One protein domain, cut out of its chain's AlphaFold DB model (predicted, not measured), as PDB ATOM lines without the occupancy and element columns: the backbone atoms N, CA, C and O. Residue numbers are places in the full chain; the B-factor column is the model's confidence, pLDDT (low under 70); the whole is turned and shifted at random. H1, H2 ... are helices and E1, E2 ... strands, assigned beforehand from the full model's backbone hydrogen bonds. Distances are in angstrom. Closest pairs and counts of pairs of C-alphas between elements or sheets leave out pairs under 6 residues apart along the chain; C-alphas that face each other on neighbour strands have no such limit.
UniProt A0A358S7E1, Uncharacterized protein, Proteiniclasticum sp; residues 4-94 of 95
ATOM      1  N   LYS A   4     -34.799 -27.255 -10.274       84.25
ATOM      2  CA  LYS A   4     -33.594 -26.788 -10.976       84.25
ATOM      3  C   LYS A   4     -33.903 -25.834 -12.138       84.25
ATOM      4  O   LYS A   4     -33.146 -24.891 -12.355       84.25
ATOM      5  N   ASP A   5     -35.008 -26.049 -12.852       88.25
ATOM      6  CA  ASP A   5     -35.464 -25.154 -13.925       88.25
ATOM      7  C   ASP A   5     -35.950 -23.819 -13.354       88.25
ATOM      8  O   ASP A   5     -35.666 -22.763 -13.916       88.25
ATOM      9  N   MET A   6     -36.597 -23.863 -12.186       80.75
ATOM     10  CA  MET A   6     -37.076 -22.676 -11.481       80.75
ATOM     11  C   MET A   6     -35.915 -21.786 -11.013       80.75
ATOM     12  O   MET A   6     -35.903 -20.598 -11.317       80.75
ATOM     13  N   LEU A   7     -34.880 -22.362 -10.388       88.69
ATOM     14  CA  LEU A   7     -33.670 -21.619  -9.999       88.69
ATOM     15  C   LEU A   7     -32.947 -20.991 -11.202       88.69
ATOM     16  O   LEU A   7     -32.443 -19.871 -11.113       88.69
ATOM     17  N   LYS A   8     -32.900 -21.697 -12.338       90.69
ATOM     18  CA  LYS A   8     -32.264 -21.195 -13.564       90.69
ATOM     19  C   LYS A   8     -33.042 -20.030 -14.180       90.69
ATOM     20  O   LYS A   8     -32.412 -19.093 -14.668       90.69
ATOM     21  N   ALA A   9     -34.373 -20.079 -14.138       87.62
ATOM     22  CA  ALA A   9     -35.229 -18.970 -14.551       87.62
ATOM     23  C   ALA A   9     -35.021 -17.746 -13.645       87.62
ATOM     24  O   ALA A   9     -34.674 -16.679 -14.146       87.62
ATOM     25  N   SER A  10     -35.064 -17.929 -12.320       86.25
ATOM     26  CA  SER A  10     -34.879 -16.832 -11.361       86.25
ATOM     27  C   SER A  10     -33.510 -16.154 -11.477       86.25
ATOM     28  O   SER A  10     -33.414 -14.933 -11.366       86.25
ATOM     29  N   MET A  11     -32.440 -16.920 -11.731       86.50
ATOM     30  CA  MET A  11     -31.108 -16.343 -11.947       86.50
ATOM     31  C   MET A  11     -31.004 -15.569 -13.264       86.50
ATOM     32  O   MET A  11     -30.358 -14.524 -13.281       86.50
ATOM     33  N   LYS A  12     -31.652 -16.030 -14.342       88.81
ATOM     34  CA  LYS A  12     -31.717 -15.280 -15.606       88.81
ATOM     35  C   LYS A  12     -32.455 -13.957 -15.430       88.81
ATOM     36  O   LYS A  12     -31.894 -12.923 -15.765       88.81
ATOM     37  N   GLU A  13     -33.627 -13.980 -14.800       87.62
ATOM     38  CA  GLU A  13     -34.404 -12.765 -14.532       87.62
ATOM     39  C   GLU A  13     -33.626 -11.770 -13.656       87.62
ATOM     40  O   GLU A  13     -33.652 -10.563 -13.896       87.62
ATOM     41  N   ALA A  14     -32.902 -12.259 -12.644       86.44
ATOM     42  CA  ALA A  14     -32.044 -11.421 -11.811       86.44
ATOM     43  C   ALA A  14     -30.866 -10.830 -12.604       86.44
ATOM     44  O   ALA A  14     -30.526  -9.660 -12.423       86.44
ATOM     45  N   GLN A  15     -30.264 -11.620 -13.495       86.31
ATOM     46  CA  GLN A  15     -29.151 -11.197 -14.339       86.31
ATOM     47  C   GLN A  15     -29.588 -10.154 -15.381       86.31
ATOM     48  O   GLN A  15     -28.889  -9.160 -15.570       86.31
ATOM     49  N   GLU A  16     -30.754 -10.337 -16.003       88.12
ATOM     50  CA  GLU A  16     -31.347  -9.394 -16.961       88.12
ATOM     51  C   GLU A  16     -31.669  -8.053 -16.293       88.12
ATOM     52  O   GLU A  16     -31.251  -7.005 -16.787       88.12
ATOM     53  N   LYS A  17     -32.284  -8.076 -15.102       86.31
ATOM     54  CA  LYS A  17     -32.540  -6.860 -14.305       86.31
ATOM     55  C   LYS A  17     -31.253  -6.130 -13.924       86.31
ATOM     56  O   LYS A  17     -31.199  -4.903 -13.967       86.31
ATOM     57  N   HIS A  18     -30.202  -6.870 -13.570       84.06
ATOM     58  CA  HIS A  18     -28.905  -6.277 -13.250       84.06
ATOM     59  C   HIS A  18     -28.254  -5.609 -14.464       84.06
ATOM     60  O   HIS A  18     -27.650  -4.544 -14.322       84.06
ATOM     61  N   LEU A  19     -28.360  -6.227 -15.642       86.50
ATOM     62  CA  LEU A  19     -27.812  -5.684 -16.880       86.50
ATOM     63  C   LEU A  19     -28.560  -4.414 -17.308       86.50
ATOM     64  O   LEU A  19     -27.917  -3.431 -17.672       86.50
ATOM     65  N   GLU A  20     -29.889  -4.410 -17.197       87.06
ATOM     66  CA  GLU A  20     -30.729  -3.244 -17.486       87.06
ATOM     67  C   GLU A  20     -30.427  -2.075 -16.534       87.06
ATOM     68  O   GLU A  20     -30.247  -0.939 -16.979       87.06
ATOM     69  N   GLU A  21     -30.264  -2.342 -15.231       83.00
ATOM     70  CA  GLU A  21     -29.869  -1.305 -14.271       83.00
ATOM     71  C   GLU A  21     -28.488  -0.725 -14.616       83.00
ATOM     72  O   GLU A  21     -28.292   0.492 -14.573       83.00
ATOM     73  N   GLN A  22     -27.529  -1.570 -15.005       82.75
ATOM     74  CA  GLN A  22     -26.207  -1.110 -15.432       82.75
ATOM     75  C   GLN A  22     -26.253  -0.287 -16.723       82.75
ATOM     76  O   GLN A  22     -25.543   0.715 -16.811       82.75
ATOM     77  N   ALA A  23     -27.066  -0.682 -17.705       84.25
ATOM     78  CA  ALA A  23     -27.252   0.072 -18.943       84.25
ATOM     79  C   ALA A  23     -27.804   1.471 -18.645       84.25
ATOM     80  O   ALA A  23     -27.185   2.465 -19.023       84.25
ATOM     81  N   ARG A  24     -28.850   1.552 -17.816       81.06
ATOM     82  CA  ARG A  24     -29.448   2.821 -17.395       81.06
ATOM     83  C   ARG A  24     -28.450   3.743 -16.692       81.06
ATOM     84  O   ARG A  24     -28.472   4.952 -16.905       81.06
ATOM     85  N   ILE A  25     -27.573   3.200 -15.844       80.12
ATOM     86  CA  ILE A  25     -26.522   3.991 -15.178       80.12
ATOM     87  C   ILE A  25     -25.511   4.525 -16.197       80.12
ATOM     88  O   ILE A  25     -25.156   5.698 -16.121       80.12
ATOM     89  N   LYS A  26     -25.077   3.699 -17.158       80.25
ATOM     90  CA  LYS A  26     -24.134   4.113 -18.212       80.25
ATOM     91  C   LYS A  26     -24.714   5.205 -19.108       80.25
ATOM     92  O   LYS A  26     -24.000   6.132 -19.472       80.25
ATOM     93  N   GLU A  27     -26.002   5.129 -19.430       80.31
ATOM     94  CA  GLU A  27     -26.688   6.171 -20.199       80.31
ATOM     95  C   GLU A  27     -26.757   7.498 -19.432       80.31
ATOM     96  O   GLU A  27     -26.509   8.555 -20.009       80.31
ATOM     97  N   MET A  28     -27.039   7.458 -18.124       73.56
ATOM     98  CA  MET A  28     -27.032   8.661 -17.281       73.56
ATOM     99  C   MET A  28     -25.631   9.281 -17.159       73.56
ATOM    100  O   MET A  28     -25.518  10.507 -17.136       73.56
ATOM    101  N   ASP A  29     -24.584   8.451 -17.111       73.38
ATOM    102  CA  ASP A  29     -23.182   8.886 -17.081       73.38
ATOM    103  C   ASP A  29     -22.779   9.573 -18.397       73.38
ATOM    104  O   ASP A  29     -22.254  10.685 -18.383       73.38
ATOM    105  N   ALA A  30     -23.155   8.983 -19.539       72.00
ATOM    106  CA  ALA A  30     -22.913   9.556 -20.864       72.00
ATOM    107  C   ALA A  30     -23.606  10.916 -21.070       72.00
ATOM    108  O   ALA A  30     -23.081  11.782 -21.767       72.00
ATOM    109  N   GLN A  31     -24.773  11.120 -20.454       73.62
ATOM    110  CA  GLN A  31     -25.518  12.382 -20.519       73.62
ATOM    111  C   GLN A  31     -25.008  13.443 -19.526       73.62
ATOM    112  O   GLN A  31     -25.494  14.574 -19.541       73.62
ATOM    113  N   GLY A  32     -24.058  13.103 -18.646       71.12
ATOM    114  CA  GLY A  32     -23.542  14.019 -17.627       71.12
ATOM    115  C   GLY A  32     -24.588  14.427 -16.585       71.12
ATOM    116  O   GLY A  32     -24.460  15.480 -15.955       71.12
ATOM    117  N   ILE A  33     -25.644  13.625 -16.402       76.38
ATOM    118  CA  ILE A  33     -26.711  13.930 -15.447       76.38
ATOM    119  C   ILE A  33     -26.209  13.604 -14.037       76.38
ATOM    120  O   ILE A  33     -25.838  12.459 -13.763       76.38
ATOM    121  N   PRO A  34     -26.228  14.563 -13.097       75.19
ATOM    122  CA  PRO A  34     -25.768  14.299 -11.748       75.19
ATOM    123  C   PRO A  34     -26.705  13.302 -11.054       75.19
ATOM    124  O   PRO A  34     -27.905  13.535 -10.899       75.19
ATOM    125  N   TYR A  35     -26.144  12.184 -10.604       79.88
ATOM    126  CA  TYR A  35     -26.877  11.123  -9.923       79.88
ATOM    127  C   TYR A  35     -26.469  11.022  -8.454       79.88
ATOM    128  O   TYR A  35     -25.356  11.353  -8.045       79.88
ATOM    129  N   CYS A  36     -27.391  10.543  -7.622       83.38
ATOM    130  CA  CYS A  36     -27.079  10.266  -6.230       83.38
ATOM    131  C   CYS A  36     -26.209   9.000  -6.105       83.38
ATOM    132  O   CYS A  36     -26.647   7.940  -6.550       83.38
ATOM    133  N   PRO A  37     -25.069   9.033  -5.389       80.31
ATOM    134  CA  PRO A  37     -24.185   7.869  -5.243       80.31
ATOM    135  C   PRO A  37     -24.831   6.701  -4.480       80.31
ATOM    136  O   PRO A  37     -24.458   5.552  -4.680       80.31
ATOM    137  N   LYS A  38     -25.820   6.979  -3.616       81.50
ATOM    138  CA  LYS A  38     -26.507   5.956  -2.811       81.50
ATOM    139  C   LYS A  38     -27.648   5.249  -3.553       81.50
ATOM    140  O   LYS A  38     -27.701   4.028  -3.571       81.50
ATOM    141  N   CYS A  39     -28.575   6.008  -4.143       81.00
ATOM    142  CA  CYS A  39     -29.785   5.465  -4.775       81.00
ATOM    143  C   CYS A  39     -29.790   5.543  -6.309       81.00
ATOM    144  O   CYS A  39     -30.832   5.301  -6.918       81.00
ATOM    145  N   LYS A  40     -28.670   5.951  -6.927       78.00
ATOM    146  CA  LYS A  40     -28.453   6.011  -8.386       78.00
ATOM    147  C   LYS A  40     -29.546   6.761  -9.158       78.00
ATOM    148  O   LYS A  40     -29.795   6.516 -10.330       78.00
ATOM    149  N   SER A  41     -30.242   7.669  -8.480       75.12
ATOM    150  CA  SER A  41     -31.345   8.434  -9.048       75.12
ATOM    151  C   SER A  41     -30.864   9.817  -9.473       75.12
ATOM    152  O   SER A  41     -30.148  10.466  -8.713       75.12
ATOM    153  N   ALA A  42     -31.332  10.283 -10.631       77.56
ATOM    154  CA  ALA A  42     -31.061  11.616 -11.184       77.56
ATOM    155  C   ALA A  42     -31.773  12.774 -10.444       77.56
ATOM    156  O   ALA A  42     -31.598  13.942 -10.769       77.56
ATOM    157  N   SER A  43     -32.603  12.474  -9.440       75.56
ATOM    158  CA  SER A  43     -33.335  13.482  -8.660       75.56
ATOM    159  C   SER A  43     -32.443  14.075  -7.564       75.56
ATOM    160  O   SER A  43     -32.495  13.665  -6.395       75.56
ATOM    161  N   VAL A  44     -31.598  15.027  -7.953       82.00
ATOM    162  CA  VAL A  44     -30.672  15.746  -7.073       82.00
ATOM    163  C   VAL A  44     -30.964  17.246  -7.108       82.00
ATOM    164  O   VAL A  44     -31.292  17.798  -8.152       82.00
ATOM    165  N   GLN A  45     -30.862  17.908  -5.958       79.12
ATOM    166  CA  GLN A  45     -30.957  19.361  -5.848       79.12
ATOM    167  C   GLN A  45     -29.641  19.940  -5.356       79.12
ATOM    168  O   GLN A  45     -29.000  19.399  -4.452       79.12
ATOM    169  N   PHE A  46     -29.263  21.070  -5.942       74.75
ATOM    170  CA  PHE A  46     -28.157  21.875  -5.462       74.75
ATOM    171  C   PHE A  46     -28.643  22.743  -4.298       74.75
ATOM    172  O   PHE A  46     -29.503  23.605  -4.467       74.75
ATOM    173  N   LEU A  47     -28.106  22.505  -3.106       72.50
ATOM    174  CA  LEU A  47     -28.292  23.376  -1.956       72.50
ATOM    175  C   LEU A  47     -27.177  24.418  -1.973       72.50
ATOM    176  O   LEU A  47     -26.033  24.146  -1.591       72.50
ATOM    177  N   ASP A  48     -27.538  25.639  -2.357       62.62
ATOM    178  CA  ASP A  48     -26.674  26.798  -2.177       62.62
ATOM    179  C   ASP A  48     -26.629  27.168  -0.686       62.62
ATOM    180  O   ASP A  48     -27.365  28.023  -0.188       62.62
ATOM    181  N   ARG A  49     -25.771  26.492   0.090       60.62
ATOM    182  CA  ARG A  49     -25.424  26.972   1.431       60.62
ATOM    183  C   ARG A  49     -24.476  28.154   1.268       60.62
ATOM    184  O   ARG A  49     -23.255  28.013   1.376       60.62
ATOM    185  N   ARG A  50     -25.048  29.348   1.081       57.00
ATOM    186  CA  ARG A  50     -24.352  30.617   1.335       57.00
ATOM    187  C   ARG A  50     -23.694  30.489   2.708       57.00
ATOM    188  O   ARG A  50     -24.389  30.371   3.722       57.00
ATOM    189  N   LYS A  51     -22.357  30.471   2.770       55.53
ATOM    190  CA  LYS A  51     -21.656  30.641   4.046       55.53
ATOM    191  C   LYS A  51     -22.145  31.965   4.610       55.53
ATOM    192  O   LYS A  51     -21.855  33.015   4.041       55.53
ATOM    193  N   LYS A  52     -22.940  31.901   5.681       54.69
ATOM    194  CA  LYS A  52     -23.401  33.090   6.394       54.69
ATOM    195  C   LYS A  52     -22.163  33.923   6.703       54.69
ATOM    196  O   LYS A  52     -21.197  33.387   7.249       54.69
ATOM    197  N   LEU A  53     -22.180  35.179   6.263       54.09
ATOM    198  CA  LEU A  53     -21.130  36.155   6.512       54.09
ATOM    199  C   LEU A  53     -20.820  36.096   8.012       54.09
ATOM    200  O   LEU A  53     -21.680  36.390   8.839       54.09
ATOM    201  N   SER A  54     -19.656  35.557   8.372       56.66
ATOM    202  CA  SER A  54     -19.322  35.370   9.779       56.66
ATOM    203  C   SER A  54     -19.148  36.758  10.377       56.66
ATOM    204  O   SER A  54     -18.192  37.451  10.033       56.66
ATOM    205  N   VAL A  55     -20.073  37.159  11.254       57.31
ATOM    206  CA  VAL A  55     -20.043  38.452  11.960       57.31
ATOM    207  C   VAL A  55     -18.667  38.682  12.600       57.31
ATOM    208  O   VAL A  55     -18.113  39.770  12.502       57.31
ATOM    209  N   GLY A  56     -18.035  37.623  13.120       55.28
ATOM    210  CA  GLY A  56     -16.686  37.689  13.691       55.28
ATOM    211  C   GLY A  56     -15.576  38.116  12.717       55.28
ATOM    212  O   GLY A  56     -14.592  38.703  13.148       55.28
ATOM    213  N   ARG A  57     -15.717  37.895  11.403       55.69
ATOM    214  CA  ARG A  57     -14.743  38.373  10.397       55.69
ATOM    215  C   ARG A  57     -14.967  39.827   9.986       55.69
ATOM    216  O   ARG A  57     -14.002  40.485   9.617       55.69
ATOM    217  N   ALA A  58     -16.194  40.336  10.111       55.47
ATOM    218  CA  ALA A  58     -16.470  41.762   9.941       55.47
ATOM    219  C   ALA A  58     -15.823  42.585  11.070       55.47
ATOM    220  O   ALA A  58     -15.207  43.613  10.801       55.47
ATOM    221  N   VAL A  59     -15.868  42.074  12.306       58.12
ATOM    222  CA  VAL A  59     -15.258  42.716  13.486       58.12
ATOM    223  C   VAL A  59     -13.725  42.733  13.408       58.12
ATOM    224  O   VAL A  59     -13.092  43.742  13.707       58.12
ATOM    225  N   VAL A  60     -13.101  41.646  12.944       56.41
ATOM    226  CA  VAL A  60     -11.638  41.628  12.744       56.41
ATOM    227  C   VAL A  60     -11.222  42.537  11.578       56.41
ATOM    228  O   VAL A  60     -10.200  43.211  11.666       56.41
ATOM    229  N   GLY A  61     -12.030  42.631  10.514       49.25
ATOM    230  CA  GLY A  61     -11.790  43.552   9.397       49.25
ATOM    231  C   GLY A  61     -11.892  45.034   9.776       49.25
ATOM    232  O   GLY A  61     -11.157  45.845   9.217       49.25
ATOM    233  N   SER A  62     -12.732  45.396  10.757       52.28
ATOM    234  CA  SER A  62     -12.841  46.781  11.248       52.28
ATOM    235  C   SER A  62     -11.613  47.278  12.014       52.28
ATOM    236  O   SER A  62     -11.392  48.486  12.060       52.28
ATOM    237  N   ALA A  63     -10.773  46.383  12.545       55.34
ATOM    238  CA  ALA A  63      -9.507  46.772  13.176       55.34
ATOM    239  C   ALA A  63      -8.492  47.354  12.170       55.34
ATOM    240  O   ALA A  63      -7.582  48.076  12.562       55.34
ATOM    241  N   LEU A  64      -8.667  47.072  10.871       55.78
ATOM    242  CA  LEU A  64      -7.831  47.573   9.773       55.78
ATOM    243  C   LEU A  64      -8.485  48.750   9.016       55.78
ATOM    244  O   LEU A  64      -8.034  49.121   7.933       55.78
ATOM    245  N   GLY A  65      -9.548  49.342   9.572       56.38
ATOM    246  CA  GLY A  65     -10.282  50.464   8.981       56.38
ATOM    247  C   GLY A  65     -11.457  50.058   8.071       56.38
ATOM    248  O   GLY A  65     -11.644  48.881   7.750       56.38
ATOM    249  N   PRO A  66     -12.278  51.033   7.630       58.09
ATOM    250  CA  PRO A  66     -13.540  50.785   6.922       58.09
ATOM    251  C   PRO A  66     -13.360  50.039   5.589       58.09
ATOM    252  O   PRO A  66     -14.205  49.226   5.219       58.09
ATOM    253  N   ALA A  67     -12.235  50.240   4.900       58.88
ATOM    254  CA  ALA A  67     -11.919  49.533   3.658       58.88
ATOM    255  C   ALA A  67     -11.602  48.036   3.880       58.88
ATOM    256  O   ALA A  67     -11.984  47.194   3.065       58.88
ATOM    257  N   GLY A  68     -10.962  47.683   5.003       53.81
ATOM    258  CA  GLY A  68     -10.609  46.300   5.348       53.81
ATOM    259  C   GLY A  68     -11.830  45.418   5.626       53.81
ATOM    260  O   GLY A  68     -11.848  44.240   5.260       53.81
ATOM    261  N   ALA A  69     -12.892  46.001   6.188       58.50
ATOM    262  CA  ALA A  69     -14.164  45.318   6.412       58.50
ATOM    263  C   ALA A  69     -14.890  44.968   5.098       58.50
ATOM    264  O   ALA A  69     -15.425  43.865   4.968       58.50
ATOM    265  N   VAL A  70     -14.863  45.862   4.101       58.84
ATOM    266  CA  VAL A  70     -15.510  45.638   2.794       58.84
ATOM    267  C   VAL A  70     -14.782  44.550   2.005       58.84
ATOM    268  O   VAL A  70     -15.413  43.617   1.511       58.84
ATOM    269  N   VAL A  71     -13.448  44.590   1.954       57.22
ATOM    270  CA  VAL A  71     -12.657  43.565   1.250       57.22
ATOM    271  C   VAL A  71     -12.770  42.200   1.943       57.22
ATOM    272  O   VAL A  71     -12.956  41.180   1.275       57.22
ATOM    273  N   GLY A  72     -12.753  42.170   3.279       51.84
ATOM    274  CA  GLY A  72     -12.949  40.953   4.075       51.84
ATOM    275  C   GLY A  72     -14.337  40.316   3.911       51.84
ATOM    276  O   GLY A  72     -14.458  39.088   3.928       51.84
ATOM    277  N   ALA A  73     -15.378  41.130   3.705       57.25
ATOM    278  CA  ALA A  73     -16.738  40.657   3.447       57.25
ATOM    279  C   ALA A  73     -16.899  40.072   2.033       57.25
ATOM    280  O   ALA A  73     -17.580  39.057   1.859       57.25
ATOM    281  N   LEU A  74     -16.248  40.671   1.034       55.97
ATOM    282  CA  LEU A  74     -16.359  40.262  -0.369       55.97
ATOM    283  C   LEU A  74     -15.483  39.045  -0.712       55.97
ATOM    284  O   LEU A  74     -15.845  38.251  -1.576       55.97
ATOM    285  N   THR A  75     -14.374  38.829   0.001       55.59
ATOM    286  CA  THR A  75     -13.443  37.714  -0.260       55.59
ATOM    287  C   THR A  75     -13.847  36.374   0.382       55.59
ATOM    288  O   THR A  75     -13.014  35.465   0.478       55.59
ATOM    289  N   SER A  76     -15.089  36.212   0.856       54.22
ATOM    290  CA  SER A  76     -15.512  35.012   1.593       54.22
ATOM    291  C   SER A  76     -15.439  33.752   0.714       54.22
ATOM    292  O   SER A  76     -16.337  33.414  -0.056       54.22
ATOM    293  N   LYS A  77     -14.297  33.064   0.820       53.69
ATOM    294  CA  LYS A  77     -13.891  31.913   0.013       53.69
ATOM    295  C   LYS A  77     -14.919  30.776   0.079       53.69
ATOM    296  O   LYS A  77     -15.205  30.220   1.150       53.69
ATOM    297  N   LYS A  78     -15.321  30.369  -1.129       52.75
ATOM    298  CA  LYS A  78     -16.046  29.149  -1.504       52.75
ATOM    299  C   LYS A  78     -17.463  29.030  -0.937       52.75
ATOM    300  O   LYS A  78     -17.676  28.567   0.184       52.75
ATOM    301  N   GLN A  79     -18.417  29.349  -1.808       54.28
ATOM    302  CA  GLN A  79     -19.620  28.547  -2.031       54.28
ATOM    303  C   GLN A  79     -19.237  27.057  -2.001       54.28
ATOM    304  O   GLN A  79     -18.552  26.555  -2.887       54.28
ATOM    305  N   VAL A  80     -19.558  26.375  -0.900       58.03
ATOM    306  CA  VAL A  80     -19.419  24.919  -0.811       58.03
ATOM    307  C   VAL A  80     -20.740  24.391  -1.339       58.03
ATOM    308  O   VAL A  80     -21.712  24.346  -0.588       58.03
ATOM    309  N   GLY A  81     -20.800  24.101  -2.638       68.06
ATOM    310  CA  GLY A  81     -21.991  23.519  -3.246       68.06
ATOM    311  C   GLY A  81     -22.280  22.180  -2.580       68.06
ATOM    312  O   GLY A  81     -21.480  21.249  -2.681       68.06
ATOM    313  N   VAL A  82     -23.376  22.090  -1.834       77.00
ATOM    314  CA  VAL A  82     -23.838  20.822  -1.265       77.00
ATOM    315  C   VAL A  82     -24.925  20.311  -2.192       77.00
ATOM    316  O   VAL A  82     -25.867  21.034  -2.486       77.00
ATOM    317  N   MET A  83     -24.819  19.079  -2.667       80.38
ATOM    318  CA  MET A  83     -25.913  18.423  -3.371       80.38
ATOM    319  C   MET A  83     -26.681  17.549  -2.396       80.38
ATOM    320  O   MET A  83     -26.081  16.850  -1.580       80.38
ATOM    321  N   LYS A  84     -28.006  17.569  -2.500       85.56
ATOM    322  CA  LYS A  84     -28.907  16.706  -1.744       85.56
ATOM    323  C   LYS A  84     -29.723  15.858  -2.697       85.56
ATOM    324  O   LYS A  84     -30.306  16.361  -3.657       85.56
ATOM    325  N   CYS A  85     -29.820  14.569  -2.413       87.38
ATOM    326  CA  CYS A  85     -30.758  13.706  -3.108       87.38
ATOM    327  C   CYS A  85     -32.167  13.859  -2.528       87.38
ATOM    328  O   CYS A  85     -32.366  13.706  -1.323       87.38
ATOM    329  N   LEU A  86     -33.158  14.067  -3.393       84.19
ATOM    330  CA  LEU A  86     -34.568  14.146  -2.997       84.19
ATOM    331  C   LEU A  86     -35.166  12.790  -2.616       84.19
ATOM    332  O   LEU A  86     -36.083  12.736  -1.807       84.19
ATOM    333  N   LYS A  87     -34.655  11.691  -3.185       83.06
ATOM    334  CA  LYS A  87     -35.212  10.354  -2.933       83.06
ATOM    335  C   LYS A  87     -34.700   9.707  -1.652       83.06
ATOM    336  O   LYS A  87     -35.464   9.043  -0.970       83.06
ATOM    337  N   CYS A  88     -33.408   9.849  -1.348       84.25
ATOM    338  CA  CYS A  88     -32.796   9.191  -0.184       84.25
ATOM    339  C   CYS A  88     -32.307  10.160   0.899       84.25
ATOM    340  O   CYS A  88     -31.815   9.713   1.930       84.25
ATOM    341  N   GLY A  89     -32.381  11.473   0.655       82.56
ATOM    342  CA  GLY A  89     -31.933  12.498   1.597       82.56
ATOM    343  C   GLY A  89     -30.415  12.621   1.753       82.56
ATOM    344  O   GLY A  89     -29.978  13.460   2.528       82.56
ATOM    345  N   ASN A  90     -29.610  11.821   1.040       85.31
ATOM    346  CA  ASN A  90     -28.152  11.871   1.142       85.31
ATOM    347  C   ASN A  90     -27.608  13.228   0.680       85.31
ATOM    348  O   ASN A  90     -28.004  13.715  -0.381       85.31
ATOM    349  N   GLU A  91     -26.676  13.795   1.443       84.44
ATOM    350  CA  GLU A  91     -26.045  15.087   1.171       84.44
ATOM    351  C   GLU A  91     -24.541  14.896   0.949       84.44
ATOM    352  O   GLU A  91     -23.862  14.261   1.755       84.44
ATOM    353  N   TRP A  92     -23.999  15.446  -0.137       83.44
ATOM    354  CA  TRP A  92     -22.565  15.403  -0.427       83.44
ATOM    355  C   TRP A  92     -22.046  16.764  -0.878       83.44
ATOM    356  O   TRP A  92     -22.772  17.589  -1.426       83.44
ATOM    357  N   LYS A  93     -20.765  17.017  -0.610       76.81
ATOM    358  CA  LYS A  93     -20.098  18.270  -0.972       76.81
ATOM    359  C   LYS A  93     -19.458  18.116  -2.348       76.81
ATOM    360  O   LYS A  93     -18.685  17.181  -2.550       76.81
ATOM    361  N   LEU A  94     -19.735  19.050  -3.251       69.12
ATOM    362  CA  LEU A  94     -18.931  19.271  -4.450       69.12
ATOM    363  C   LEU A  94     -17.661  20.023  -4.012       69.12
ATOM    364  O   LEU A  94     -17.753  21.051  -3.335       69.12
TER     365      LEU A  94
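What this domain is: This is residues 4 to 94 of the 95 residues of an uncharacterized protein of Proteiniclasticum sp (UniProt A0A358S7E1). Three parts follow one another along a rod: the long helix H1 at one end, a small three-stranded sheet in the middle, and the helical hairpin of H2 and H3 at the other end. The printed part has 91 residues, with three named helices and three named strands in the order H1, E1, H2, H3, E2, E3; its class is mostly helix, helices holding 44 and strands 11 of the 55 residues in named elements, and the antiparallel sheet has the order E1, E2, E3. It is extended, with a radius of gyration of the C-alphas of 23.9 A, spanning 83 by 22 by 14 A.

How they stand to each other: H1, residues 4 to 30, is not on the sheet; residues 4 to 20 stand free. E1, residues 44 to 47, and E2, residues 82 to 85, are antiparallel, with N 45 and O 84 within hydrogen-bond range at 2.8 A. E2 and E3, residues 91 to 93, form a hairpin, with N 83 and O 92 within range at 2.8 A. H2, residues 55 to 62, and H3, residues 66 to 74, touch at a steep tilt of 39 degrees, opposite ways; their closest C-alphas, of Gly 61 and Ala 69, are 4.2 A apart. Every O i to N i+4 pair is within range in H1 and H2, 4 of 5 in H3.

Where its parts are: H1 runs 39.2 A from C-alpha 4 at (-33.594, -26.788, -10.976); E3 ends at C-alpha 93, (-20.098, 18.270, -0.972).

The domain as a whole: The printed part has no cut. The H1 to E1 link is long. Residues 48 to 81 and 94 have pLDDT under 70.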